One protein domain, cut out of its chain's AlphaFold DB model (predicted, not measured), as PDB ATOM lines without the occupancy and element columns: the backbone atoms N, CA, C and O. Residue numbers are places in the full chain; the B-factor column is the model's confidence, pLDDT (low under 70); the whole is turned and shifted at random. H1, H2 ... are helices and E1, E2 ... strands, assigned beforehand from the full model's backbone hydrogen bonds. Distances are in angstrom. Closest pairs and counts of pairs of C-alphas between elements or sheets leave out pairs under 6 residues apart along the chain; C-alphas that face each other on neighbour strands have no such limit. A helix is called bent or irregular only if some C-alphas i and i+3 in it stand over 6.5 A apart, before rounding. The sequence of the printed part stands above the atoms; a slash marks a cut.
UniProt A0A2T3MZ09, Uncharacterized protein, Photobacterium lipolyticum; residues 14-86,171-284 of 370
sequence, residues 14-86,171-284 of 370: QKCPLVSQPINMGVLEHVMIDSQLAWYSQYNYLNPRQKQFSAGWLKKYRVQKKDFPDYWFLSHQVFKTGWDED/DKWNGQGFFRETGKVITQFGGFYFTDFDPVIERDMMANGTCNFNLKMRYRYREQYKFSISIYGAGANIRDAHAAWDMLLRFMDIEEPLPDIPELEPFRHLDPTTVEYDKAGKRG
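This is residues 14 to 86 and 171 to 284 of the 370 residues of an uncharacterized protein of Photobacterium lipolyticum (UniProt A0A2T3MZ09). What does the domain look like? Two small four-stranded sheets share one long helix: H3 packs with residues 238 to 245 on the sheet E1-E8-E9-E10 and with residues 248 to 252 on the sheet E2-E5-E6-E7. H1 lies at one end of the long axis, and H2, H4, H5 and long links lie toward the other. What is it made of? The printed part has 187 residues with five named helices and ten named strands, in the order H1, E1, H2, E2 to E10, H3, H4, H5; the sheets, with the pair E3-E4 as a third, are antiparallel. The class is mixed, with under half of the residues in named elements; the whole is compact, with a radius of gyration of the C-alphas of 17.0 A and spans of 51 by 40 by 31 A.

Where are the strands? E1 is residues 33 to 36, E8 197 to 205, 23.9 A long, E9 211 to 219, 24.0 A, and E10 228 to 230. E2 is 78 to 80, E5 177 to 179, E6 184 to 187, E7 190 to 193, E3 83 to 85 and E4 171 to 173. Where are the helices? H3 is residues 238 to 252, 21.5 A long; H2 is 56 to 63 and H4 265 to 270. H1, 26 to 32, begins at C-alpha (-46.125, -98.884, -83.768), and H5, 272 to 279, ends at (-50.706, -121.536, -38.325).

How is the first sheet paired? E8, E9 and E10 form a meander, each strand the antiparallel neighbour of the one before, with N 200 and O 216 at 2.9 A and N 217 and O 229 at 3.1 A; E1 and E8 are antiparallel neighbours too, with N 34 and O 201 within hydrogen-bond range at 3.1 A. H3 is on one face, making two layers, helix over sheet, at a height of 9.8 A; the C-alphas of Leu 215 and Ala 241, 5.6 A, are the closest of E9 and H3. H1 only grazes this sheet. How are the other strands paired? E5, E6 and E7 form a second meander, with N 177 and O 186 at 2.9 A and N 185 and O 192 at 2.8 A; E2 and E5 are antiparallel neighbours too, with N 79 and O 178 within hydrogen-bond range at 2.9 A. E2 runs on into E3 across a break of 2 residues, at 41 degrees, and E3 and E4 are antiparallel neighbours, with N 84 and O 172 within hydrogen-bond range at 3.0 A. How do the small helices stand? H2 touches no helix; H4 and H5 only just touch, only at the corner, with 3 pairs of C-alphas within 8 A, the closest those of His 269 and Val 275, 5.7 A. H1 and H4 are irregular, with C-alphas 27 and 30 at 7.3 A and 266 and 269 at 7.2 A. In H3 and H5 every O i to N i+4 pair is within hydrogen-bond range, against 3 of 4 in H2, 1 of 3 in H1 and 0 of 2 in H4, where O i to N i+3 gives 2 of 4 in H1 and 2 of 3 in H4.

How far does it reach, and where is it cut? The two C-alphas farthest apart are those of Val 27 and Lys 66, 52.9 A. Residues 87 to 170 are not printed, and C-alphas 86 and 171 are 5.6 A apart across the cut. Which links are long, and where is confidence low? The links E1 to H2, H2 to E2 and H3 to H4 are long, with 19, 14 and 12 residues. The mean pLDDT of the printed part is 72.3, and 72 residues are under 70, among them 16 to 34, 40 to 71 and 222 to 237.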
ATOM      1  N   GLN A  14     -49.579-122.253 -61.808       74.19
ATOM      2  CA  GLN A  14     -49.516-123.266 -62.864       74.19
ATOM      3  C   GLN A  14     -50.244-122.837 -64.150       74.19
ATOM      4  O   GLN A  14     -49.888-123.284 -65.235       74.19
ATOM      5  N   LYS A  15     -51.234-121.939 -64.048       71.50
ATOM      6  CA  LYS A  15     -51.970-121.353 -65.186       71.50
ATOM      7  C   LYS A  15     -51.254-120.136 -65.795       71.50
ATOM      8  O   LYS A  15     -51.828-119.443 -66.634       71.50
ATOM      9  N   CYS A  16     -50.031-119.841 -65.356       69.81
ATOM     10  CA  CYS A  16     -49.213-118.748 -65.864       69.81
ATOM     11  C   CYS A  16     -48.969-118.908 -67.378       69.81
ATOM     12  O   CYS A  16     -48.456-119.948 -67.800       69.81
ATOM     13  N   PRO A  17     -49.291-117.902 -68.213       65.75
ATOM     14  CA  PRO A  17     -48.935-117.957 -69.624       65.75
ATOM     15  C   PRO A  17     -47.404-117.984 -69.763       65.75
ATOM     16  O   PRO A  17     -46.692-117.231 -69.099       65.75
ATOM     17  N   LEU A  18     -46.905-118.887 -70.610       54.41
ATOM     18  CA  LEU A  18     -45.471-119.179 -70.756       54.41
ATOM     19  C   LEU A  18     -44.678-118.004 -71.350       54.41
ATOM     20  O   LEU A  18     -43.499-117.849 -71.047       54.41
ATOM     21  N   VAL A  19     -45.323-117.170 -72.172       56.09
ATOM     22  CA  VAL A  19     -44.725-115.990 -72.810       56.09
ATOM     23  C   VAL A  19     -45.783-114.893 -72.919       56.09
ATOM     24  O   VAL A  19     -46.917-115.153 -73.329       56.09
ATOM     25  N   SER A  20     -45.425-113.662 -72.555       57.91
ATOM     26  CA  SER A  20     -46.227-112.474 -72.858       57.91
ATOM     27  C   SER A  20     -46.007-112.093 -74.324       57.91
ATOM     28  O   SER A  20     -44.861-111.912 -74.730       57.91
ATOM     29  N   GLN A  21     -47.065-111.994 -75.136       59.00
ATOM     30  CA  GLN A  21     -46.897-111.618 -76.546       59.00
ATOM     31  C   GLN A  21     -46.427-110.157 -76.660       59.00
ATOM     32  O   GLN A  21     -46.932-109.315 -75.910       59.00
ATOM     33  N   PRO A  22     -45.481-109.842 -77.567       57.41
ATOM     34  CA  PRO A  22     -45.037-108.470 -77.780       57.41
ATOM     35  C   PRO A  22     -46.215-107.619 -78.255       57.41
ATOM     36  O   PRO A  22     -46.978-108.011 -79.143       57.41
ATOM     37  N   ILE A  23     -46.400-106.461 -77.629       58.41
ATOM     38  CA  ILE A  23     -47.569-105.623 -77.880       58.41
ATOM     39  C   ILE A  23     -47.248-104.640 -78.997       58.41
ATOM     40  O   ILE A  23     -46.685-103.590 -78.732       58.41
ATOM     41  N   ASN A  24     -47.691-104.926 -80.222       54.81
ATOM     42  CA  ASN A  24     -47.440-104.045 -81.363       54.81
ATOM     43  C   ASN A  24     -48.157-102.684 -81.176       54.81
ATOM     44  O   ASN A  24     -49.396-102.597 -81.234       54.81
ATOM     45  N   MET A  25     -47.390-101.631 -80.871       53.81
ATOM     46  CA  MET A  25     -47.874-100.258 -80.628       53.81
ATOM     47  C   MET A  25     -47.373 -99.258 -81.681       53.81
ATOM     48  O   MET A  25     -47.641 -98.057 -81.571       53.81
ATOM     49  N   GLY A  26     -46.699 -99.737 -82.730       61.44
ATOM     50  CA  GLY A  26     -46.125 -98.884 -83.768       61.44
ATOM     51  C   GLY A  26     -45.089 -97.905 -83.200       61.44
ATOM     52  O   GLY A  26     -44.450 -98.159 -82.186       61.44
ATOM     53  N   VAL A  27     -44.932 -96.740 -83.831       57.25
ATOM     54  CA  VAL A  27     -43.840 -95.782 -83.544       57.25
ATOM     55  C   VAL A  27     -43.826 -95.256 -82.095       57.25
ATOM     56  O   VAL A  27     -42.778 -94.862 -81.588       57.25
ATOM     57  N   LEU A  28     -44.968 -95.254 -81.401       55.34
ATOM     58  CA  LEU A  28     -45.084 -94.725 -80.036       55.34
ATOM     59  C   LEU A  28     -44.764 -95.756 -78.937       55.34
ATOM     60  O   LEU A  28     -44.767 -95.393 -77.759       55.34
ATOM     61  N   GLU A  29     -44.468 -97.009 -79.303       58.47
ATOM     62  CA  GLU A  29     -44.190 -98.111 -78.372       58.47
ATOM     63  C   GLU A  29     -43.063 -97.774 -77.391       58.47
ATOM     64  O   GLU A  29     -43.277 -97.771 -76.181       58.47
ATOM     65  N   HIS A  30     -41.901 -97.376 -77.913       55.72
ATOM     66  CA  HIS A  30     -40.703 -97.096 -77.115       55.72
ATOM     67  C   HIS A  30     -40.748 -95.772 -76.339       55.72
ATOM     68  O   HIS A  30     -39.894 -95.530 -75.491       55.72
ATOM     69  N   VAL A  31     -41.708 -94.888 -76.636       58.19
ATOM     70  CA  VAL A  31     -41.789 -93.559 -76.004       58.19
ATOM     71  C   VAL A  31     -42.642 -93.592 -74.736       58.19
ATOM     72  O   VAL A  31     -42.368 -92.854 -73.791       58.19
ATOM     73  N   MET A  32     -43.685 -94.428 -74.713       59.47
ATOM     74  CA  MET A  32     -44.657 -94.478 -73.612       59.47
ATOM     75  C   MET A  32     -44.534 -95.726 -72.731       59.47
ATOM     76  O   MET A  32     -44.959 -95.699 -71.572       59.47
ATOM     77  N   ILE A  33     -43.969 -96.816 -73.257       61.34
ATOM     78  CA  ILE A  33     -43.804 -98.081 -72.541       61.34
ATOM     79  C   ILE A  33     -42.327 -98.266 -72.222       61.34
ATOM     80  O   ILE A  33     -41.503 -98.346 -73.127       61.34
ATOM     81  N   ASP A  34     -42.007 -98.375 -70.934       62.81
ATOM     82  CA  ASP A  34     -40.630 -98.638 -70.511       62.81
ATOM     83  C   ASP A  34     -40.309-100.137 -70.526       62.81
ATOM     84  O   ASP A  34     -39.223-100.533 -70.940       62.81
ATOM     85  N   SER A  35     -41.239-100.989 -70.074       70.50
ATOM     86  CA  SER A  35     -41.014-102.441 -70.049       70.50
ATOM     87  C   SER A  35     -42.310-103.248 -69.955       70.50
ATOM     88  O   SER A  35     -43.171-102.955 -69.118       70.50
ATOM     89  N   GLN A  36     -42.409-104.319 -70.745       73.31
ATOM     90  CA  GLN A  36     -43.383-105.393 -70.540       73.31
ATOM     91  C   GLN A  36     -42.864-106.344 -69.455       73.31
ATOM     92  O   GLN A  36     -41.693-106.726 -69.467       73.31
ATOM     93  N   LEU A  37     -43.721-106.701 -68.498       73.44
ATOM     94  CA  LEU A  37     -43.339-107.591 -67.404       73.44
ATOM     95  C   LEU A  37     -43.628-109.045 -67.752       73.44
ATOM     96  O   LEU A  37     -44.601-109.375 -68.428       73.44
ATOM     97  N   ALA A  38     -42.785-109.925 -67.231       71.31
ATOM     98  CA  ALA A  38     -43.021-111.348 -67.324       71.31
ATOM     99  C   ALA A  38     -44.034-111.821 -66.274       71.31
ATOM    100  O   ALA A  38     -44.169-111.248 -65.189       71.31
ATOM    101  N   TRP A  39     -44.707-112.923 -66.590       70.00
ATOM    102  CA  TRP A  39     -45.685-113.561 -65.712       70.00
ATOM    103  C   TRP A  39     -45.074-114.411 -64.586       70.00
ATOM    104  O   TRP A  39     -45.787-114.883 -63.703       70.00
ATOM    105  N   TYR A  40     -43.751-114.567 -64.572       66.06
ATOM    106  CA  TYR A  40     -43.019-115.164 -63.462       66.06
ATOM    107  C   TYR A  40     -42.465-114.077 -62.537       66.06
ATOM    108  O   TYR A  40     -41.921-113.067 -62.989       66.06
ATOM    109  N   SER A  41     -42.568-114.304 -61.225       55.44
ATOM    110  CA  SER A  41     -41.900-113.454 -60.242       55.44
ATOM    111  C   SER A  41     -40.385-113.633 -60.378       55.44
ATOM    112  O   SER A  41     -39.817-114.635 -59.953       55.44
ATOM    113  N   GLN A  42     -39.725-112.666 -61.018       51.56
ATOM    114  CA  GLN A  42     -38.265-112.507 -60.967       51.56
ATOM    115  C   GLN A  42     -37.817-111.865 -59.641       51.56
ATOM    116  O   GLN A  42     -36.639-111.878 -59.291       51.56
ATOM    117  N   TYR A  43     -38.762-111.279 -58.903       50.66
ATOM    118  CA  TYR A  43     -38.527-110.329 -57.828       50.66
ATOM    119  C   TYR A  43     -39.026-110.920 -56.509       50.66
ATOM    120  O   TYR A  43     -40.079-110.543 -56.015       50.66
ATOM    121  N   ASN A  44     -38.251-111.859 -55.954       49.22
ATOM    122  CA  ASN A  44     -38.516-112.578 -54.701       49.22
ATOM    123  C   ASN A  44     -39.152-111.705 -53.596       49.22
ATOM    124  O   ASN A  44     -38.443-111.022 -52.851       49.22
ATOM    125  N   TYR A  45     -40.476-111.804 -53.436       53.97
ATOM    126  CA  TYR A  45     -41.232-111.328 -52.270       53.97
ATOM    127  C   TYR A  45     -41.049-109.837 -51.956       53.97
ATOM    128  O   TYR A  45     -40.969-109.419 -50.794       53.97
ATOM    129  N   LEU A  46     -40.963-109.015 -52.995       55.59
ATOM    130  CA  LEU A  46     -40.853-107.573 -52.842       55.59
ATOM    131  C   LEU A  46     -42.241-106.984 -52.588       55.59
ATOM    132  O   LEU A  46     -42.956-106.623 -53.514       55.59
ATOM    133  N   ASN A  47     -42.606-106.821 -51.315       61.78
ATOM    134  CA  ASN A  47     -43.758-105.987 -50.980       61.78
ATOM    135  C   ASN A  47     -43.434-104.514 -51.306       61.78
ATOM    136  O   ASN A  47     -42.314-104.068 -51.023       61.78
ATOM    137  N   PRO A  48     -44.379-103.740 -51.860       60.28
ATOM    138  CA  PRO A  48     -44.198-102.307 -52.092       60.28
ATOM    139  C   PRO A  48     -43.901-101.593 -50.762       60.28
ATOM    140  O   PRO A  48     -44.663-101.710 -49.805       60.28
ATOM    141  N   ARG A  49     -42.748-100.910 -50.661       48.06
ATOM    142  CA  ARG A  49     -42.144-100.595 -49.347       48.06
ATOM    143  C   ARG A  49     -42.461 -99.226 -48.748       48.06
ATOM    144  O   ARG A  49     -42.399 -99.119 -47.531       48.06
ATOM    145  N   GLN A  50     -42.739 -98.180 -49.532       42.41
ATOM    146  CA  GLN A  50     -42.622 -96.804 -48.996       42.41
ATOM    147  C   GLN A  50     -43.763 -95.831 -49.328       42.41
ATOM    148  O   GLN A  50     -43.931 -94.850 -48.610       42.41
ATOM    149  N   LYS A  51     -44.562 -96.063 -50.378       46.59
ATOM    150  CA  LYS A  51     -45.559 -95.069 -50.842       46.59
ATOM    151  C   LYS A  51     -47.019 -95.475 -50.674       46.59
ATOM    152  O   LYS A  51     -47.897 -94.626 -50.773       46.59
ATOM    153  N   GLN A  52     -47.287 -96.750 -50.406       47.78
ATOM    154  CA  GLN A  52     -48.657 -97.259 -50.289       47.78
ATOM    155  C   GLN A  52     -49.281 -96.970 -48.924       47.78
ATOM    156  O   GLN A  52     -50.463 -96.649 -48.828       47.78
ATOM    157  N   PHE A  53     -48.474 -97.019 -47.871       51.88
ATOM    158  CA  PHE A  53     -48.979 -97.072 -46.507       51.88
ATOM    159  C   PHE A  53     -48.808 -95.709 -45.842       51.88
ATOM    160  O   PHE A  53     -47.889 -95.480 -45.056       51.88
ATOM    161  N   SER A  54     -49.680 -94.763 -46.217       46.47
ATOM    162  CA  SER A  54     -49.720 -93.445 -45.570       46.47
ATOM    163  C   SER A  54     -49.942 -93.613 -44.063       46.47
ATOM    164  O   SER A  54     -50.682 -94.502 -43.648       46.47
ATOM    165  N   ALA A  55     -49.404 -92.722 -43.234       46.72
ATOM    166  CA  ALA A  55     -49.729 -92.690 -41.802       46.72
ATOM    167  C   ALA A  55     -51.246 -92.539 -41.524       46.72
ATOM    168  O   ALA A  55     -51.748 -92.923 -40.464       46.72
ATOM    169  N   GLY A  56     -52.020 -92.098 -42.526       51.66
ATOM    170  CA  GLY A  56     -53.479 -92.149 -42.522       51.66
ATOM    171  C   GLY A  56     -54.075 -93.564 -42.441       51.66
ATOM    172  O   GLY A  56     -55.214 -93.695 -41.996       51.66
ATOM    173  N   TRP A  57     -53.336 -94.616 -42.814       58.41
ATOM    174  CA  TRP A  57     -53.761 -96.015 -42.704       58.41
ATOM    175  C   TRP A  57     -54.069 -96.393 -41.256       58.41
ATOM    176  O   TRP A  57     -55.177 -96.832 -40.969       58.41
ATOM    177  N   LEU A  58     -53.150 -96.134 -40.320       58.25
ATOM    178  CA  LEU A  58     -53.353 -96.461 -38.906       58.25
ATOM    179  C   LEU A  58     -54.538 -95.695 -38.314       58.25
ATOM    180  O   LEU A  58     -55.322 -96.237 -37.534       58.25
ATOM    181  N   LYS A  59     -54.687 -94.422 -38.700       58.75
ATOM    182  CA  LYS A  59     -55.813 -93.587 -38.277       58.75
ATOM    183  C   LYS A  59     -57.142 -94.164 -38.769       58.75
ATOM    184  O   LYS A  59     -58.099 -94.194 -38.002       58.75
ATOM    185  N   LYS A  60     -57.196 -94.664 -40.009       58.44
ATOM    186  CA  LYS A  60     -58.357 -95.389 -40.548       58.44
ATOM    187  C   LYS A  60     -58.574 -96.709 -39.799       58.44
ATOM    188  O   LYS A  60     -59.672 -96.945 -39.310       58.44
ATOM    189  N   TYR A  61     -57.517 -97.493 -39.597       61.59
ATOM    190  CA  TYR A  61     -57.545 -98.779 -38.902       61.59
ATOM    191  C   TYR A  61     -58.110 -98.680 -37.471       61.59
ATOM    192  O   TYR A  61     -59.024 -99.423 -37.117       61.59
ATOM    193  N   ARG A  62     -57.642 -97.721 -36.650       59.22
ATOM    194  CA  ARG A  62     -58.119 -97.537 -35.259       59.22
ATOM    195  C   ARG A  62     -59.605 -97.175 -35.176       59.22
ATOM    196  O   ARG A  62     -60.276 -97.582 -34.232       59.22
ATOM    197  N   VAL A  63     -60.113 -96.410 -36.142       54.69
ATOM    198  CA  VAL A  63     -61.516 -95.962 -36.183       54.69
ATOM    199  C   VAL A  63     -62.461 -97.095 -36.616       54.69
ATOM    200  O   VAL A  63     -63.637 -97.076 -36.267       54.69
ATOM    201  N   GLN A  64     -61.967 -98.092 -37.354       55.91
ATOM    202  CA  GLN A  64     -62.791 -98.995 -38.175       55.91
ATOM    203  C   GLN A  64     -62.894-100.437 -37.653       55.91
ATOM    204  O   GLN A  64     -63.458-101.287 -38.329       55.91
ATOM    205  N   LYS A  65     -62.415-100.720 -36.436       52.94
ATOM    206  CA  LYS A  65     -62.315-102.059 -35.809       52.94
ATOM    207  C   LYS A  65     -63.634-102.865 -35.674       52.94
ATOM    208  O   LYS A  65     -63.610-103.934 -35.075       52.94
ATOM    209  N   LYS A  66     -64.777-102.363 -36.160       54.69
ATOM    210  CA  LYS A  66     -66.085-103.045 -36.107       54.69
ATOM    211  C   LYS A  66     -66.571-103.555 -37.465       54.69
ATOM    212  O   LYS A  66     -66.970-104.705 -37.504       54.69
ATOM    213  N   ASP A  67     -66.466-102.765 -38.539       60.84
ATOM    214  CA  ASP A  67     -66.874-103.147 -39.902       60.84
ATOM    215  C   ASP A  67     -66.018-102.398 -40.940       60.84
ATOM    216  O   ASP A  67     -65.846-101.176 -40.847       60.84
ATOM    217  N   PHE A  68     -65.473-103.112 -41.935       61.38
ATOM    218  CA  PHE A  68     -64.705-102.486 -43.016       61.38
ATOM    219  C   PHE A  68     -65.651-101.780 -43.993       61.38
ATOM    220  O   PHE A  68     -66.554-102.418 -44.528       61.38
ATOM    221  N   PRO A  69     -65.459-100.478 -44.257       62.38
ATOM    222  CA  PRO A  69     -66.369 -99.730 -45.109       62.38
ATOM    223  C   PRO A  69     -66.195-100.084 -46.592       62.38
ATOM    224  O   PRO A  69     -65.098-100.418 -47.038       62.38
ATOM    225  N   ASP A  70     -67.253 -99.905 -47.388       62.59
ATOM    226  CA  ASP A  70     -67.271-100.234 -48.824       62.59
ATOM    227  C   ASP A  70     -66.167 -99.550 -49.642       62.59
ATOM    228  O   ASP A  70     -65.730-100.083 -50.664       62.59
ATOM    229  N   TYR A  71     -65.675 -98.397 -49.183       65.44
ATOM    230  CA  TYR A  71     -64.585 -97.667 -49.832       65.44
ATOM    231  C   TYR A  71     -63.187 -98.254 -49.559       65.44
ATOM    232  O   TYR A  71     -62.187 -97.743 -50.062       65.44
ATOM    233  N   TRP A  72     -63.076 -99.301 -48.737       72.12
ATOM    234  CA  TRP A  72     -61.802 -99.959 -48.478       72.12
ATOM    235  C   TRP A  72     -61.318-100.695 -49.732       72.12
ATOM    236  O   TRP A  72     -62.043-101.528 -50.283       72.12
ATOM    237  N   PHE A  73     -60.106-100.365 -50.183       73.12
ATOM    238  CA  PHE A  73     -59.607-100.734 -51.509       73.12
ATOM    239  C   PHE A  73     -59.137-102.186 -51.628       73.12
ATOM    240  O   PHE A  73     -59.231-102.763 -52.707       73.12
ATOM    241  N   LEU A  74     -58.662-102.792 -50.536       79.12
ATOM    242  CA  LEU A  74     -58.075-104.132 -50.557       79.12
ATOM    243  C   LEU A  74     -58.694-105.020 -49.486       79.12
ATOM    244  O   LEU A  74     -58.564-104.758 -48.297       79.12
ATOM    245  N   SER A  75     -59.364-106.079 -49.914       85.31
ATOM    246  CA  SER A  75     -59.913-107.119 -49.044       85.31
ATOM    247  C   SER A  75     -59.264-108.459 -49.378       85.31
ATOM    248  O   SER A  75     -58.629-108.579 -50.423       85.31
ATOM    249  N   HIS A  76     -59.458-109.486 -48.547       87.38
ATOM    250  CA  HIS A  76     -58.977-110.837 -48.867       87.38
ATOM    251  C   HIS A  76     -59.531-111.398 -50.191       87.38
ATOM    252  O   HIS A  76     -58.858-112.196 -50.828       87.38
ATOM    253  N   GLN A  77     -60.724-110.977 -50.629       88.25
ATOM    254  CA  GLN A  77     -61.372-111.496 -51.845       88.25
ATOM    255  C   GLN A  77     -61.144-110.610 -53.069       88.25
ATOM    256  O   GLN A  77     -61.028-111.110 -54.187       88.25
ATOM    257  N   VAL A  78     -61.145-109.290 -52.872       88.31
ATOM    258  CA  VAL A  78     -61.211-108.308 -53.956       88.31
ATOM    259  C   VAL A  78     -60.186-107.204 -53.748       88.31
ATOM    260  O   VAL A  78     -60.179-106.538 -52.707       88.31
ATOM    261  N   PHE A  79     -59.387-106.973 -54.785       87.69
ATOM    262  CA  PHE A  79     -58.623-105.750 -54.985       87.69
ATOM    263  C   PHE A  79     -59.469-104.812 -55.846       87.69
ATOM    264  O   PHE A  79     -59.646-105.040 -57.045       87.69
ATOM    265  N   LYS A  80     -60.018-103.761 -55.242       84.75
ATOM    266  CA  LYS A  80     -60.938-102.835 -55.907       84.75
ATOM    267  C   LYS A  80     -60.177-101.823 -56.754       84.75
ATOM    268  O   LYS A  80     -59.295-101.120 -56.263       84.75
ATOM    269  N   THR A  81     -60.573-101.710 -58.013       77.31
ATOM    270  CA  THR A  81     -60.144-100.655 -58.939       77.31
ATOM    271  C   THR A  81     -61.375 -99.915 -59.469       77.31
ATOM    272  O   THR A  81     -62.501-100.322 -59.199       77.31
ATOM    273  N   GLY A  82     -61.193 -98.801 -60.183       71.88
ATOM    274  CA  GLY A  82     -62.315 -98.090 -60.812       71.88
ATOM    275  C   GLY A  82     -63.270 -97.454 -59.798       71.88
ATOM    276  O   GLY A  82     -64.308 -98.015 -59.439       71.88
ATOM    277  N   TRP A  83     -62.885 -96.268 -59.347       73.62
ATOM    278  CA  TRP A  83     -63.660 -95.424 -58.449       73.62
ATOM    279  C   TRP A  83     -64.276 -94.289 -59.263       73.62
ATOM    280  O   TRP A  83     -63.529 -93.546 -59.900       73.62
ATOM    281  N   ASP A  84     -65.602 -94.152 -59.237       71.88
ATOM    282  CA  ASP A  84     -66.282 -93.001 -59.835       71.88
ATOM    283  C   ASP A  84     -66.709 -92.009 -58.764       71.88
ATOM    284  O   ASP A  84     -67.027 -92.364 -57.628       71.88
ATOM    285  N   GLU A  85     -66.793 -90.745 -59.161       68.69
ATOM    286  CA  GLU A  85     -67.422 -89.718 -58.341       68.69
ATOM    287  C   GLU A  85     -68.909 -90.053 -58.146       68.69
ATOM    288  O   GLU A  85     -69.644 -90.298 -59.112       68.69
ATOM    289  N   ASP A  86     -69.381 -90.046 -56.896       68.44
ATOM    290  CA  ASP A  86     -70.792 -90.276 -56.600       68.44
ATOM    291  C   ASP A  86     -71.654 -89.075 -57.034       68.44
ATOM    292  O   ASP A  86     -71.873 -88.111 -56.294       68.44
ATOM    293  N   ASP A 171     -65.920 -91.091 -53.405       65.06
ATOM    294  CA  ASP A 171     -65.826 -91.990 -54.537       65.06
ATOM    295  C   ASP A 171     -66.638 -93.255 -54.244       65.06
ATOM    296  O   ASP A 171     -66.553 -93.845 -53.159       65.06
ATOM    297  N   LYS A 172     -67.463 -93.655 -55.208       73.25
ATOM    298  CA  LYS A 172     -68.219 -94.900 -55.184       73.25
ATOM    299  C   LYS A 172     -67.469 -95.937 -56.003       73.25
ATOM    300  O   LYS A 172     -66.976 -95.668 -57.095       73.25
ATOM    301  N   TRP A 173     -67.391 -97.144 -55.463       77.56
ATOM    302  CA  TRP A 173     -66.803 -98.255 -56.187       77.56
ATOM    303  C   TRP A 173     -67.752 -98.756 -57.279       77.56
ATOM    304  O   TRP A 173     -68.911 -99.070 -56.998       77.56
ATOM    305  N   ASN A 174     -67.247 -98.893 -58.505       76.62
ATOM    306  CA  ASN A 174     -68.046 -99.300 -59.667       76.62
ATOM    307  C   ASN A 174     -68.204-100.819 -59.819       76.62
ATOM    308  O   ASN A 174     -68.720-101.283 -60.834       76.62
ATOM    309  N   GLY A 175     -67.696-101.610 -58.871       80.44
ATOM    310  CA  GLY A 175     -67.637-103.068 -59.001       80.44
ATOM    311  C   GLY A 175     -66.445-103.578 -59.822       80.44
ATOM    312  O   GLY A 175     -66.367-104.772 -60.103       80.44
ATOM    313  N   GLN A 176     -65.518-102.698 -60.213       84.88
ATOM    314  CA  GLN A 176     -64.334-103.068 -60.991       84.88
ATOM    315  C   GLN A 176     -63.192-103.529 -60.082       84.88
ATOM    316  O   GLN A 176     -63.003-103.031 -58.976       84.88
ATOM    317  N   GLY A 177     -62.407-104.504 -60.506       87.69
ATOM    318  CA  GLY A 177     -61.328-104.997 -59.662       87.69
ATOM    319  C   GLY A 177     -60.870-106.392 -60.005       87.69
ATOM    320  O   GLY A 177     -61.387-107.045 -60.912       87.69
ATOM    321  N   PHE A 178     -59.891-106.839 -59.235       90.19
ATOM    322  CA  PHE A 178     -59.340-108.177 -59.310       90.19
ATOM    323  C   PHE A 178     -59.967-109.034 -58.214       90.19
ATOM    324  O   PHE A 178     -59.885-108.697 -57.031       90.19
ATOM    325  N   PHE A 179     -60.611-110.127 -58.612       91.25
ATOM    326  CA  PHE A 179     -61.323-111.028 -57.714       91.25
ATOM    327  C   PHE A 179     -60.510-112.309 -57.541       91.25
ATOM    328  O   PHE A 179     -60.457-113.143 -58.448       91.25
ATOM    329  N   ARG A 180     -59.916-112.487 -56.357       90.31
ATOM    330  CA  ARG A 180     -59.111-113.660 -55.983       90.31
ATOM    331  C   ARG A 180     -59.943-114.942 -56.024       90.31
ATOM    332  O   ARG A 180     -59.519-115.925 -56.615       90.31
ATOM    333  N   GLU A 181     -61.170-114.912 -55.495       89.38
ATOM    334  CA  GLU A 181     -62.045-116.098 -55.418       89.38
ATOM    335  C   GLU A 181     -62.436-116.689 -56.773       89.38
ATOM    336  O   GLU A 181     -62.675-117.891 -56.877       89.38
ATOM    337  N   THR A 182     -62.527-115.845 -57.802       89.00
ATOM    338  CA  THR A 182     -62.967-116.251 -59.144       89.00
ATOM    339  C   THR A 182     -61.818-116.317 -60.150       89.00
ATOM    340  O   THR A 182     -61.957-116.981 -61.179       89.00
ATOM    341  N   GLY A 183     -60.695-115.642 -59.870       88.75
ATOM    342  CA  GLY A 183     -59.578-115.424 -60.799       88.75
ATOM    343  C   GLY A 183     -59.899-114.455 -61.937       88.75
ATOM    344  O   GLY A 183     -59.190-114.434 -62.946       88.75
ATOM    345  N   LYS A 184     -60.987-113.686 -61.811       89.94
ATOM    346  CA  LYS A 184     -61.465-112.774 -62.852       89.94
ATOM    347  C   LYS A 184     -61.124-111.325 -62.538       89.94
ATOM    348  O   LYS A 184     -61.058-110.905 -61.384       89.94
ATOM    349  N   VAL A 185     -60.970-110.556 -63.603       89.50
ATOM    350  CA  VAL A 185     -60.859-109.102 -63.580       89.50
ATOM    351  C   VAL A 185     -62.172-108.544 -64.104       89.50
ATOM    352  O   VAL A 185     -62.520-108.761 -65.267       89.50
ATOM    353  N   ILE A 186     -62.925-107.864 -63.244       88.06
ATOM    354  CA  ILE A 186     -64.169-107.199 -63.637       88.06
ATOM    355  C   ILE A 186     -63.848-105.755 -63.985       88.06
ATOM    356  O   ILE A 186     -63.163-105.049 -63.249       88.06
ATOM    357  N   THR A 187     -64.340-105.330 -65.138       84.19
ATOM    358  CA  THR A 187     -64.065-104.026 -65.739       84.19
ATOM    359  C   THR A 187     -65.378-103.422 -66.231       84.19
ATOM    360  O   THR A 187     -66.390-104.118 -66.302       84.19
ATOM    361  N   GLN A 188     -65.369-102.154 -66.648       80.06
ATOM    362  CA  GLN A 188     -66.534-101.537 -67.304       80.06
ATOM    363  C   GLN A 188     -66.998-102.268 -68.575       80.06
ATOM    364  O   GLN A 188     -68.153-102.138 -68.967       80.06
ATOM    365  N   PHE A 189     -66.114-103.032 -69.223       77.81
ATOM    366  CA  PHE A 189     -66.409-103.730 -70.477       77.81
ATOM    367  C   PHE A 189     -66.887-105.173 -70.276       77.81
ATOM    368  O   PHE A 189     -67.297-105.814 -71.241       77.81
ATOM    369  N   GLY A 190     -66.818-105.696 -69.050       83.50
ATOM    370  CA  GLY A 190     -67.142-107.084 -68.733       83.50
ATOM    371  C   GLY A 190     -66.130-107.737 -67.792       83.50
ATOM    372  O   GLY A 190     -65.197-107.094 -67.301       83.50
ATOM    373  N   GLY A 191     -66.350-109.025 -67.524       85.81
ATOM    374  CA  GLY A 191     -65.464-109.867 -66.723       85.81
ATOM    375  C   GLY A 191     -64.550-110.714 -67.603       85.81
ATOM    376  O   GLY A 191     -65.035-111.461 -68.451       85.81
ATOM    377  N   PHE A 192     -63.247-110.626 -67.363       87.25
ATOM    378  CA  PHE A 192     -62.197-111.311 -68.122       87.25
ATOM    379  C   PHE A 192     -61.353-112.193 -67.199       87.25
ATOM    380  O   PHE A 192     -61.358-111.982 -65.982       87.25
ATOM    381  N   TYR A 193     -60.624-113.172 -67.737       87.44
ATOM    382  CA  TYR A 193     -59.671-113.924 -66.921       87.44
ATOM    383  C   TYR A 193     -58.413-113.099 -66.686       87.44
ATOM    384  O   TYR A 193     -57.972-112.347 -67.553       87.44
ATOM    385  N   PHE A 194     -57.811-113.250 -65.508       87.12
ATOM    386  CA  PHE A 194     -56.575-112.541 -65.181       87.12
ATOM    387  C   PHE A 194     -55.438-112.843 -66.173       87.12
ATOM    388  O   PHE A 194     -54.700-111.936 -66.547       87.12
ATOM    389  N   THR A 195     -55.363-114.077 -66.678       84.06
ATOM    390  CA  THR A 195     -54.373-114.548 -67.666       84.06
ATOM    391  C   THR A 195     -54.477-113.897 -69.044       84.06
ATOM    392  O   THR A 195     -53.539-114.001 -69.834       84.06
ATOM    393  N   ASP A 196     -55.604-113.247 -69.349       83.50
ATOM    394  CA  ASP A 196     -55.856-112.620 -70.654       83.50
ATOM    395  C   ASP A 196     -55.255-111.211 -70.754       83.50
ATOM    396  O   ASP A 196     -55.358-110.552 -71.793       83.50
ATOM    397  N   PHE A 197     -54.657-110.727 -69.667       82.56
ATOM    398  CA  PHE A 197     -53.989-109.439 -69.621       82.56
ATOM    399  C   PHE A 197     -52.476-109.586 -69.792       82.56
ATOM    400  O   PHE A 197     -51.881-110.613 -69.490       82.56
ATOM    401  N   ASP A 198     -51.834-108.521 -70.242       83.06
ATOM    402  CA  ASP A 198     -50.391-108.376 -70.276       83.06
ATOM    403  C   ASP A 198     -49.990-107.225 -69.336       83.06
ATOM    404  O   ASP A 198     -50.536-106.118 -69.449       83.06
ATOM    405  N   PRO A 199     -49.091-107.471 -68.367       82.25
ATOM    406  CA  PRO A 199     -48.619-106.450 -67.439       82.25
ATOM    407  C   PRO A 199     -47.595-105.535 -68.124       82.25
ATOM    408  O   PRO A 199     -46.585-105.984 -68.670       82.25
ATOM    409  N   VAL A 200     -47.845-104.230 -68.084       81.19
ATOM    410  CA  VAL A 200     -47.019-103.207 -68.732       81.19
ATOM    411  C   VAL A 200     -46.702-102.103 -67.733       81.19
ATOM    412  O   VAL A 200     -47.575-101.654 -66.988       81.19
ATOM    413  N   ILE A 201     -45.451-101.646 -67.732       80.88
ATOM    414  CA  ILE A 201     -45.054-100.423 -67.037       80.88
ATOM    415  C   ILE A 201     -45.094 -99.276 -68.044       80.88
ATOM    416  O   ILE A 201     -44.330 -99.254 -69.011       80.88
ATOM    417  N   GLU A 202     -45.998 -98.328 -67.806       78.81
ATOM    418  CA  GLU A 202     -46.105 -97.105 -68.601       78.81
ATOM    419  C   GLU A 202     -45.516 -95.916 -67.844       78.81
ATOM    420  O   GLU A 202     -45.643 -95.804 -66.617       78.81
ATOM    421  N   ARG A 203     -44.895 -95.017 -68.606       77.19
ATOM    422  CA  ARG A 203     -44.327 -93.774 -68.102       77.19
ATOM    423  C   ARG A 203     -45.322 -92.638 -68.263       77.19
ATOM    424  O   ARG A 203     -45.590 -92.200 -69.376       77.19
ATOM    425  N   ASP A 204     -45.782 -92.094 -67.146       74.62
ATOM    426  CA  ASP A 204     -46.610 -90.894 -67.135       74.62
ATOM    427  C   ASP A 204     -45.757 -89.686 -66.722       74.62
ATOM    428  O   ASP A 204     -45.203 -89.625 -65.618       74.62
ATOM    429  N   MET A 205     -45.626 -88.713 -67.626       70.62
ATOM    430  CA  MET A 205     -44.932 -87.456 -67.345       70.62
ATOM    431  C   MET A 205     -45.829 -86.547 -66.505       70.62
ATOM    432  O   MET A 205     -46.954 -86.226 -66.888       70.62
ATOM    433  N   MET A 206     -45.334 -86.116 -65.350       67.94
ATOM    434  CA  MET A 206     -46.023 -85.141 -64.514       67.94
ATOM    435  C   MET A 206     -45.754 -83.715 -65.005       67.94
ATOM    436  O   MET A 206     -44.699 -83.416 -65.562       67.94
ATOM    437  N   ALA A 207     -46.673 -82.793 -64.702       71.69
ATOM    438  CA  ALA A 207     -46.540 -81.374 -65.047       71.69
ATOM    439  C   ALA A 207     -45.281 -80.695 -64.461       71.69
ATOM    440  O   ALA A 207     -44.861 -79.653 -64.951       71.69
ATOM    441  N   ASN A 208     -44.667 -81.276 -63.426       74.06
ATOM    442  CA  ASN A 208     -43.423 -80.797 -62.812       74.06
ATOM    443  C   ASN A 208     -42.143 -81.353 -63.481       74.06
ATOM    444  O   ASN A 208     -41.054 -81.138 -62.957       74.06
ATOM    445  N   GLY A 209     -42.262 -82.100 -64.586       66.38
ATOM    446  CA  GLY A 209     -41.132 -82.696 -65.307       66.38
ATOM    447  C   GLY A 209     -40.601 -84.009 -64.719       66.38
ATOM    448  O   GLY A 209     -39.649 -84.569 -65.254       66.38
ATOM    449  N   THR A 210     -41.199 -84.527 -63.640       71.69
ATOM    450  CA  THR A 210     -40.858 -85.860 -63.112       71.69
ATOM    451  C   THR A 210     -41.595 -86.965 -63.872       71.69
ATOM    452  O   THR A 210     -42.701 -86.758 -64.378       71.69
ATOM    453  N   CYS A 211     -40.984 -88.146 -63.967       71.38
ATOM    454  CA  CYS A 211     -41.605 -89.325 -64.570       71.38
ATOM    455  C   CYS A 211     -42.161 -90.238 -63.477       71.38
ATOM    456  O   CYS A 211     -41.430 -90.623 -62.565       71.38
ATOM    457  N   ASN A 212     -43.430 -90.620 -63.604       74.56
ATOM    458  CA  ASN A 212     -44.036 -91.676 -62.804       74.56
ATOM    459  C   ASN A 212     -44.094 -92.967 -63.609       74.56
ATOM    460  O   ASN A 212     -44.523 -92.956 -64.759       74.56
ATOM    461  N   PHE A 213     -43.731 -94.076 -62.974       76.88
ATOM    462  CA  PHE A 213     -43.920 -95.408 -63.531       76.88
ATOM    463  C   PHE A 213     -45.209 -95.993 -62.961       76.88
ATOM    464  O   PHE A 213     -45.335 -96.159 -61.747       76.88
ATOM    465  N   ASN A 214     -46.173 -96.295 -63.826       78.81
ATOM    466  CA  ASN A 214     -47.461 -96.847 -63.428       78.81
ATOM    467  C   ASN A 214     -47.608 -98.272 -63.967       78.81
ATOM    468  O   ASN A 214     -47.398 -98.530 -65.153       78.81
ATOM    469  N   LEU A 215     -48.006 -99.197 -63.087       81.56
ATOM    470  CA  LEU A 215     -48.331-100.567 -63.471       81.56
ATOM    471  C   LEU A 215     -49.742-100.605 -64.067       81.56
ATOM    472  O   LEU A 215     -50.721-100.244 -63.399       81.56
ATOM    473  N   LYS A 216     -49.835-101.059 -65.315       83.50
ATOM    474  CA  LYS A 216     -51.075-101.157 -66.081       83.50
ATOM    475  C   LYS A 216     -51.258-102.573 -66.632       83.50
ATOM    476  O   LYS A 216     -50.327-103.154 -67.179       83.50
ATOM    477  N   MET A 217     -52.469-103.118 -66.515       83.50
ATOM    478  CA  MET A 217     -52.841-104.387 -67.165       83.50
ATOM    479  C   MET A 217     -53.524-104.090 -68.488       83.50
ATOM    480  O   MET A 217     -54.576-103.450 -68.487       83.50
ATOM    481  N   ARG A 218     -52.958-104.561 -69.599       80.12
ATOM    482  CA  ARG A 218     -53.514-104.375 -70.942       80.12
ATOM    483  C   ARG A 218     -54.178-105.658 -71.421       80.12
ATOM    484  O   ARG A 218     -53.578-106.716 -71.344       80.12
ATOM    485  N   TYR A 219     -55.405-105.582 -71.916       80.50
ATOM    486  CA  TYR A 219     -56.096-106.766 -72.433       80.50
ATOM    487  C   TYR A 219     -55.521-107.230 -73.789       80.50
ATOM    488  O   TYR A 219     -55.327-106.395 -74.677       80.50
ATOM    489  N   ARG A 220     -55.276-108.541 -73.966       75.06
ATOM    490  CA  ARG A 220     -54.563-109.107 -75.133       75.06
ATOM    491  C   ARG A 220     -55.407-109.228 -76.408       75.06
ATOM    492  O   ARG A 220     -54.932-108.915 -77.494       75.06
ATOM    493  N   TYR A 221     -56.652-109.695 -76.306       71.31
ATOM    494  CA  TYR A 221     -57.361-110.298 -77.451       71.31
ATOM    495  C   TYR A 221     -58.300-109.378 -78.246       71.31
ATOM    496  O   TYR A 221     -58.958-109.850 -79.172       71.31
ATOM    497  N   ARG A 222     -58.439-108.087 -77.910       60.31
ATOM    498  CA  ARG A 222     -59.434-107.219 -78.575       60.31
ATOM    499  C   ARG A 222     -58.820-105.936 -79.116       60.31
ATOM    500  O   ARG A 222     -58.623-104.975 -78.380       60.31
ATOM    501  N   GLU A 223     -58.607-105.900 -80.430       49.44
ATOM    502  CA  GLU A 223     -58.005-104.768 -81.156       49.44
ATOM    503  C   GLU A 223     -58.790-103.455 -81.007       49.44
ATOM    504  O   GLU A 223     -58.197-102.386 -80.914       49.44
ATOM    505  N   GLN A 224     -60.120-103.529 -80.899       47.69
ATOM    506  CA  GLN A 224     -60.995-102.359 -80.733       47.69
ATOM    507  C   GLN A 224     -61.072-101.838 -79.285       47.69
ATOM    508  O   GLN A 224     -61.655-100.786 -79.042       47.69
ATOM    509  N   TYR A 225     -60.514-102.573 -78.313       51.78
ATOM    510  CA  TYR A 225     -60.624-102.274 -76.882       51.78
ATOM    511  C   TYR A 225     -59.303-102.586 -76.172       51.78
ATOM    512  O   TYR A 225     -59.273-103.315 -75.179       51.78
ATOM    513  N   LYS A 226     -58.197-102.017 -76.667       57.16
ATOM    514  CA  LYS A 226     -56.962-101.889 -75.882       57.16
ATOM    515  C   LYS A 226     -57.238-100.916 -74.732       57.16
ATOM    516  O   LYS A 226     -56.960 -99.727 -74.834       57.16
ATOM    517  N   PHE A 227     -57.854-101.400 -73.660       63.94
ATOM    518  CA  PHE A 227     -58.006-100.639 -72.429       63.94
ATOM    519  C   PHE A 227     -56.990-101.138 -71.407       63.94
ATOM    520  O   PHE A 227     -56.633-102.319 -71.380       63.94
ATOM    521  N   SER A 228     -56.507-100.211 -70.589       67.31
ATOM    522  CA  SER A 228     -55.590-100.505 -69.504       67.31
ATOM    523  C   SER A 228     -56.238-100.186 -68.166       67.31
ATOM    524  O   SER A 228     -56.949 -99.193 -68.014       67.31
ATOM    525  N   ILE A 229     -56.010-101.054 -67.186       66.25
ATOM    526  CA  ILE A 229     -56.396-100.795 -65.799       66.25
ATOM    527  C   ILE A 229     -55.139-100.354 -65.071       66.25
ATOM    528  O   ILE A 229     -54.201-101.140 -64.939       66.25
ATOM    529  N   SER A 230     -55.119 -99.104 -64.609       68.69
ATOM    530  CA  SER A 230     -54.081 -98.641 -63.692       68.69
ATOM    531  C   SER A 230     -54.286 -99.325 -62.343       68.69
ATOM    532  O   SER A 230     -55.315 -99.149 -61.692       68.69
ATOM    533  N   ILE A 231     -53.315-100.149 -61.959       68.81
ATOM    534  CA  ILE A 231     -53.276-100.797 -60.643       68.81
ATOM    535  C   ILE A 231     -52.612 -99.862 -59.638       68.81
ATOM    536  O   ILE A 231     -52.977 -99.831 -58.464       68.81
ATOM    537  N   TYR A 232     -51.625 -99.103 -60.115       67.31
ATOM    538  CA  TYR A 232     -50.804 -98.246 -59.287       67.31
ATOM    539  C   TYR A 232     -50.659 -96.868 -59.924       67.31
ATOM    540  O   TYR A 232     -50.202 -96.765 -61.063       67.31
ATOM    541  N   GLY A 233     -51.091 -95.838 -59.193       53.75
ATOM    542  CA  GLY A 233     -51.071 -94.446 -59.619       53.75
ATOM    543  C   GLY A 233     -50.234 -93.587 -58.675       53.75
ATOM    544  O   GLY A 233     -50.533 -93.505 -57.487       53.75
ATOM    545  N   ALA A 234     -49.249 -92.904 -59.262       44.28
ATOM    546  CA  ALA A 234     -48.434 -91.817 -58.710       44.28
ATOM    547  C   ALA A 234     -47.179 -92.203 -57.894       44.28
ATOM    548  O   ALA A 234     -47.234 -92.670 -56.758       44.28
ATOM    549  N   GLY A 235     -46.018 -91.851 -58.463       49.53
ATOM    550  CA  GLY A 235     -44.766 -91.593 -57.746       49.53
ATOM    551  C   GLY A 235     -43.720 -92.704 -57.733       49.53
ATOM    552  O   GLY A 235     -42.651 -92.492 -57.169       49.53
ATOM    553  N   ALA A 236     -43.995 -93.885 -58.271       56.94
ATOM    554  CA  ALA A 236     -43.112 -95.041 -58.139       56.94
ATOM    555  C   ALA A 236     -41.821 -94.892 -58.960       56.94
ATOM    556  O   ALA A 236     -41.864 -94.517 -60.128       56.94
ATOM    557  N   ASN A 237     -40.684 -95.238 -58.350       67.19
ATOM    558  CA  ASN A 237     -39.498 -95.658 -59.096       67.19
ATOM    559  C   ASN A 237     -39.835 -96.986 -59.809       67.19
ATOM    560  O   ASN A 237     -40.725 -97.705 -59.353       67.19
ATOM    561  N   ILE A 238     -39.126 -97.364 -60.873       73.31
ATOM    562  CA  ILE A 238     -39.398 -98.612 -61.615       73.31
ATOM    563  C   ILE A 238     -39.472 -99.847 -60.689       73.31
ATOM    564  O   ILE A 238     -40.312-100.726 -60.861       73.31
ATOM    565  N   ARG A 239     -38.676 -99.850 -59.610       70.50
ATOM    566  CA  ARG A 239     -38.693-100.854 -58.532       70.50
ATOM    567  C   ARG A 239     -40.060-101.032 -57.867       70.50
ATOM    568  O   ARG A 239     -40.462-102.161 -57.600       70.50
ATOM    569  N   ASP A 240     -40.751 -99.940 -57.562       72.44
ATOM    570  CA  ASP A 240     -42.049 -99.988 -56.887       72.44
ATOM    571  C   ASP A 240     -43.124-100.557 -57.823       72.44
ATOM    572  O   ASP A 240     -44.012-101.275 -57.369       72.44
ATOM    573  N   ALA A 241     -43.011-100.306 -59.133       75.38
ATOM    574  CA  ALA A 241     -43.885-100.911 -60.135       75.38
ATOM    575  C   ALA A 241     -43.670-102.435 -60.232       75.38
ATOM    576  O   ALA A 241     -44.644-103.188 -60.270       75.38
ATOM    577  N   HIS A 242     -42.419-102.908 -60.172       76.50
ATOM    578  CA  HIS A 242     -42.117-104.343 -60.082       76.50
ATOM    579  C   HIS A 242     -42.639-104.979 -58.782       76.50
ATOM    580  O   HIS A 242     -43.217-106.061 -58.821       76.50
ATOM    581  N   ALA A 243     -42.481-104.303 -57.640       76.25
ATOM    582  CA  ALA A 243     -43.004-104.768 -56.353       76.25
ATOM    583  C   ALA A 243     -44.543-104.831 -56.341       76.25
ATOM    584  O   ALA A 243     -45.134-105.766 -55.806       76.25
ATOM    585  N   ALA A 244     -45.211-103.857 -56.968       79.50
ATOM    586  CA  ALA A 244     -46.662-103.869 -57.130       79.50
ATOM    587  C   ALA A 244     -47.133-105.047 -57.999       79.50
ATOM    588  O   ALA A 244     -48.168-105.644 -57.703       79.50
ATOM    589  N   TRP A 245     -46.369-105.409 -59.035       82.19
ATOM    590  CA  TRP A 245     -46.668-106.577 -59.862       82.19
ATOM    591  C   TRP A 245     -46.519-107.887 -59.084       82.19
ATOM    592  O   TRP A 245     -47.439-108.701 -59.096       82.19
ATOM    593  N   ASP A 246     -45.419-108.057 -58.343       80.56
ATOM    594  CA  ASP A 246     -45.208-109.232 -57.485       80.56
ATOM    595  C   ASP A 246     -46.317-109.366 -56.429       80.56
ATOM    596  O   ASP A 246     -46.904-110.433 -56.244       80.56
ATOM    597  N   MET A 247     -46.686-108.252 -55.790       82.38
ATOM    598  CA  MET A 247     -47.797-108.207 -54.843       82.38
ATOM    599  C   MET A 247     -49.123-108.632 -55.486       82.38
ATOM    600  O   MET A 247     -49.874-109.391 -54.873       82.38
ATOM    601  N   LEU A 248     -49.430-108.151 -56.695       86.75
ATOM    602  CA  LEU A 248     -50.671-108.503 -57.384       86.75
ATOM    603  C   LEU A 248     -50.701-109.981 -57.787       86.75
ATOM    604  O   LEU A 248     -51.730-110.628 -57.601       86.75
ATOM    605  N   LEU A 249     -49.591-110.522 -58.296       85.50
ATOM    606  CA  LEU A 249     -49.474-111.945 -58.623       85.50
ATOM    607  C   LEU A 249     -49.782-112.813 -57.399       85.50
ATOM    608  O   LEU A 249     -50.641-113.688 -57.468       85.50
ATOM    609  N   ARG A 250     -49.166-112.499 -56.255       84.25
ATOM    610  CA  ARG A 250     -49.410-113.182 -54.975       84.25
ATOM    611  C   ARG A 250     -50.837-113.013 -54.468       84.25
ATOM    612  O   ARG A 250     -51.416-113.928 -53.892       84.25
ATOM    613  N   PHE A 251     -51.413-111.829 -54.663       88.75
ATOM    614  CA  PHE A 251     -52.800-111.565 -54.299       88.75
ATOM    615  C   PHE A 251     -53.785-112.378 -55.144       88.75
ATOM    616  O   PHE A 251     -54.812-112.810 -54.627       88.75
ATOM    617  N   MET A 252     -53.499-112.595 -56.425       89.31
ATOM    618  CA  MET A 252     -54.371-113.375 -57.303       89.31
ATOM    619  C   MET A 252     -54.163-114.881 -57.166       89.31
ATOM    620  O   MET A 252     -55.101-115.633 -57.419       89.31
ATOM    621  N   ASP A 253     -52.967-115.316 -56.775       88.88
ATOM    622  CA  ASP A 253     -52.646-116.727 -56.590       88.88
ATOM    623  C   ASP A 253     -53.225-117.276 -55.285       88.88
ATOM    624  O   ASP A 253     -52.976-116.768 -54.193       88.88
ATOM    625  N   ILE A 254     -54.009-118.336 -55.420       88.69
ATOM    626  CA  ILE A 254     -54.690-119.017 -54.323       88.69
ATOM    627  C   ILE A 254     -53.765-119.961 -53.566       88.69
ATOM    628  O   ILE A 254     -53.997-120.215 -52.383       88.69
ATOM    629  N   GLU A 255     -52.751-120.509 -54.240       86.31
ATOM    630  CA  GLU A 255     -51.797-121.440 -53.624       86.31
ATOM    631  C   GLU A 255     -50.814-120.698 -52.708       86.31
ATOM    632  O   GLU A 255     -50.265-121.278 -51.769       86.31
ATOM    633  N   GLU A 256     -50.615-119.402 -52.952       85.69
ATOM    634  CA  GLU A 256     -49.759-118.543 -52.146       85.69
ATOM    635  C   GLU A 256     -50.577-117.752 -51.099       85.69
ATOM    636  O   GLU A 256     -51.719-117.350 -51.348       85.69
ATOM    637  N   PRO A 257     -50.019-117.508 -49.895       88.25
ATOM    638  CA  PRO A 257     -50.689-116.709 -48.875       88.25
ATOM    639  C   PRO A 257     -50.807-115.246 -49.316       88.25
ATOM    640  O   PRO A 257     -49.970-114.736 -50.071       88.25
ATOM    641  N   LEU A 258     -51.795-114.541 -48.759       88.19
ATOM    642  CA  LEU A 258     -52.002-113.119 -49.005       88.19
ATOM    643  C   LEU A 258     -50.703-112.315 -48.796       88.19
ATOM    644  O   LEU A 258     -49.949-112.586 -47.845       88.19
ATOM    645  N   PRO A 259     -50.453-111.295 -49.643       83.38
ATOM    646  CA  PRO A 259     -49.308-110.409 -49.500       83.38
ATOM    647  C   PRO A 259     -49.170-109.848 -48.087       83.38
ATOM    648  O   PRO A 259     -50.145-109.515 -47.413       83.38
ATOM    649  N   ASP A 260     -47.922-109.737 -47.643       78.69
ATOM    650  CA  ASP A 260     -47.598-109.399 -46.260       78.69
ATOM    651  C   ASP A 260     -47.574-107.877 -46.041       78.69
ATOM    652  O   ASP A 260     -46.525-107.282 -45.805       78.69
ATOM    653  N   ILE A 261     -48.737-107.236 -46.191       77.12
ATOM    654  CA  ILE A 261     -48.904-105.774 -46.165       77.12
ATOM    655  C   ILE A 261     -49.859-105.320 -45.046       77.12
ATOM    656  O   ILE A 261     -50.756-106.085 -44.674       77.12
ATOM    657  N   PRO A 262     -49.719-104.083 -44.526       73.44
ATOM    658  CA  PRO A 262     -50.567-103.560 -43.453       73.44
ATOM    659  C   PRO A 262     -52.072-103.684 -43.733       73.44
ATOM    660  O   PRO A 262     -52.835-104.091 -42.863       73.44
ATOM    661  N   GLU A 263     -52.523-103.401 -44.952       75.38
ATOM    662  CA  GLU A 263     -53.940-103.395 -45.327       75.38
ATOM    663  C   GLU A 263     -54.595-104.756 -45.329       75.38
ATOM    664  O   GLU A 263     -55.796-104.844 -45.077       75.38
ATOM    665  N   LEU A 264     -53.823-105.798 -45.622       80.56
ATOM    666  CA  LEU A 264     -54.319-107.165 -45.623       80.56
ATOM    667  C   LEU A 264     -54.251-107.801 -44.243       80.56
ATOM    668  O   LEU A 264     -54.981-108.761 -44.016       80.56
ATOM    669  N   GLU A 265     -53.453-107.249 -43.322       80.06
ATOM    670  CA  GLU A 265     -53.315-107.724 -41.941       80.06
ATOM    671  C   GLU A 265     -54.666-108.054 -41.281       80.06
ATOM    672  O   GLU A 265     -54.838-109.188 -40.825       80.06
ATOM    673  N   PRO A 266     -55.670-107.151 -41.274       79.00
ATOM    674  CA  PRO A 266     -56.954-107.472 -40.667       79.00
ATOM    675  C   PRO A 266     -57.755-108.554 -41.391       79.00
ATOM    676  O   PRO A 266     -58.627-109.140 -40.764       79.00
ATOM    677  N   PHE A 267     -57.501-108.841 -42.668       83.75
ATOM    678  CA  PHE A 267     -58.252-109.846 -43.429       83.75
ATOM    679  C   PHE A 267     -57.548-111.206 -43.499       83.75
ATOM    680  O   PHE A 267     -58.147-112.159 -43.990       83.75
ATOM    681  N   ARG A 268     -56.312-111.334 -42.989       85.56
ATOM    682  CA  ARG A 268     -55.529-112.584 -43.050       85.56
ATOM    683  C   ARG A 268     -56.261-113.786 -42.459       85.56
ATOM    684  O   ARG A 268     -56.171-114.878 -42.998       85.56
ATOM    685  N   HIS A 269     -57.022-113.570 -41.387       85.69
ATOM    686  CA  HIS A 269     -57.787-114.618 -40.708       85.69
ATOM    687  C   HIS A 269     -58.998-115.134 -41.508       85.69
ATOM    688  O   HIS A 269     -59.582-116.148 -41.130       85.69
ATOM    689  N   LEU A 270     -59.397-114.431 -42.574       88.00
ATOM    690  CA  LEU A 270     -60.532-114.794 -43.428       88.00
ATOM    691  C   LEU A 270     -60.108-115.658 -44.623       88.00
ATOM    692  O   LEU A 270     -60.924-116.411 -45.146       88.00
ATOM    693  N   ASP A 271     -58.849-115.559 -45.058       89.06
ATOM    694  CA  ASP A 271     -58.329-116.312 -46.200       89.06
ATOM    695  C   ASP A 271     -57.777-117.679 -45.748       89.06
ATOM    696  O   ASP A 271     -56.835-117.718 -44.951       89.06
ATOM    697  N   PRO A 272     -58.326-118.811 -46.228       89.81
ATOM    698  CA  PRO A 272     -57.954-120.140 -45.741       89.81
ATOM    699  C   PRO A 272     -56.478-120.481 -45.997       89.81
ATOM    700  O   PRO A 272     -55.808-120.943 -45.072       89.81
ATOM    701  N   THR A 273     -55.943-120.185 -47.190       89.06
ATOM    702  CA  THR A 273     -54.522-120.410 -47.519       89.06
ATOM    703  C   THR A 273     -53.609-119.626 -46.577       89.06
ATOM    704  O   THR A 273     -52.618-120.146 -46.057       89.06
ATOM    705  N   THR A 274     -53.960-118.369 -46.305       88.75
ATOM    706  CA  THR A 274     -53.203-117.513 -45.386       88.75
ATOM    707  C   THR A 274     -53.272-118.017 -43.948       88.75
ATOM    708  O   THR A 274     -52.252-118.041 -43.263       88.75
ATOM    709  N   VAL A 275     -54.436-118.484 -43.492       90.56
ATOM    710  CA  VAL A 275     -54.604-119.059 -42.151       90.56
ATOM    711  C   VAL A 275     -53.744-120.306 -41.964       90.56
ATOM    712  O   VAL A 275     -53.127-120.465 -40.912       90.56
ATOM    713  N   GLU A 276     -53.686-121.197 -42.953       90.25
ATOM    714  CA  GLU A 276     -52.829-122.387 -42.897       90.25
ATOM    715  C   GLU A 276     -51.344-122.016 -42.860       90.25
ATOM    716  O   GLU A 276     -50.584-122.560 -42.053       90.25
ATOM    717  N   TYR A 277     -50.940-121.040 -43.674       88.19
ATOM    718  CA  TYR A 277     -49.576-120.518 -43.691       88.19
ATOM    719  C   TYR A 277     -49.172-119.882 -42.350       88.19
ATOM    720  O   TYR A 277     -48.074-120.137 -41.843       88.19
ATOM    721  N   ASP A 278     -50.069-119.094 -41.752       87.94
ATOM    722  CA  ASP A 278     -49.844-118.418 -40.475       87.94
ATOM    723  C   ASP A 278     -49.806-119.433 -39.316       87.94
ATOM    724  O   ASP A 278     -48.887-119.394 -38.496       87.94
ATOM    725  N   LYS A 279     -50.714-120.423 -39.298       87.88
ATOM    726  CA  LYS A 279     -50.706-121.536 -38.325       87.88
ATOM    727  C   LYS A 279     -49.445-122.392 -38.409       87.88
ATOM    728  O   LYS A 279     -48.989-122.902 -37.390       87.88
ATOM    729  N   ALA A 280     -48.867-122.535 -39.601       86.94
ATOM    730  CA  ALA A 280     -47.599-123.231 -39.800       86.94
ATOM    731  C   ALA A 280     -46.377-122.438 -39.284       86.94
ATOM    732  O   ALA A 280     -45.247-122.900 -39.437       86.94
ATOM    733  N   GLY A 281     -46.569-121.240 -38.715       79.88
ATOM    734  CA  GLY A 281     -45.496-120.407 -38.171       79.88
ATOM    735  C   GLY A 281     -44.591-119.779 -39.234       79.88
ATOM    736  O   GLY A 281     -43.555-119.205 -38.900       79.88
ATOM    737  N   LYS A 282     -44.967-119.852 -40.518       79.12
ATOM    738  CA  LYS A 282     -44.141-119.375 -41.639       79.12
ATOM    739  C   LYS A 282     -44.143-117.853 -41.794       79.12
ATOM    740  O   LYS A 282     -43.282-117.310 -42.476       79.12
ATOM    741  N   ARG A 283     -45.070-117.159 -41.126       74.44
ATOM    742  CA  ARG A 283     -45.193-115.694 -41.121       74.44
ATOM    743  C   ARG A 283     -43.971-114.979 -40.535       74.44
ATOM    744  O   ARG A 283     -43.684-113.854 -40.927       74.44
ATOM    745  N   GLY A 284     -43.260-115.604 -39.591       71.69
ATOM    746  CA  GLY A 284     -42.026-115.055 -39.011       71.69
ATOM    747  C   GLY A 284     -42.185-113.754 -38.204       71.69
ATOM    748  O   GLY A 284     -41.178-113.155 -37.830       71.69
TER     749      GLY A 284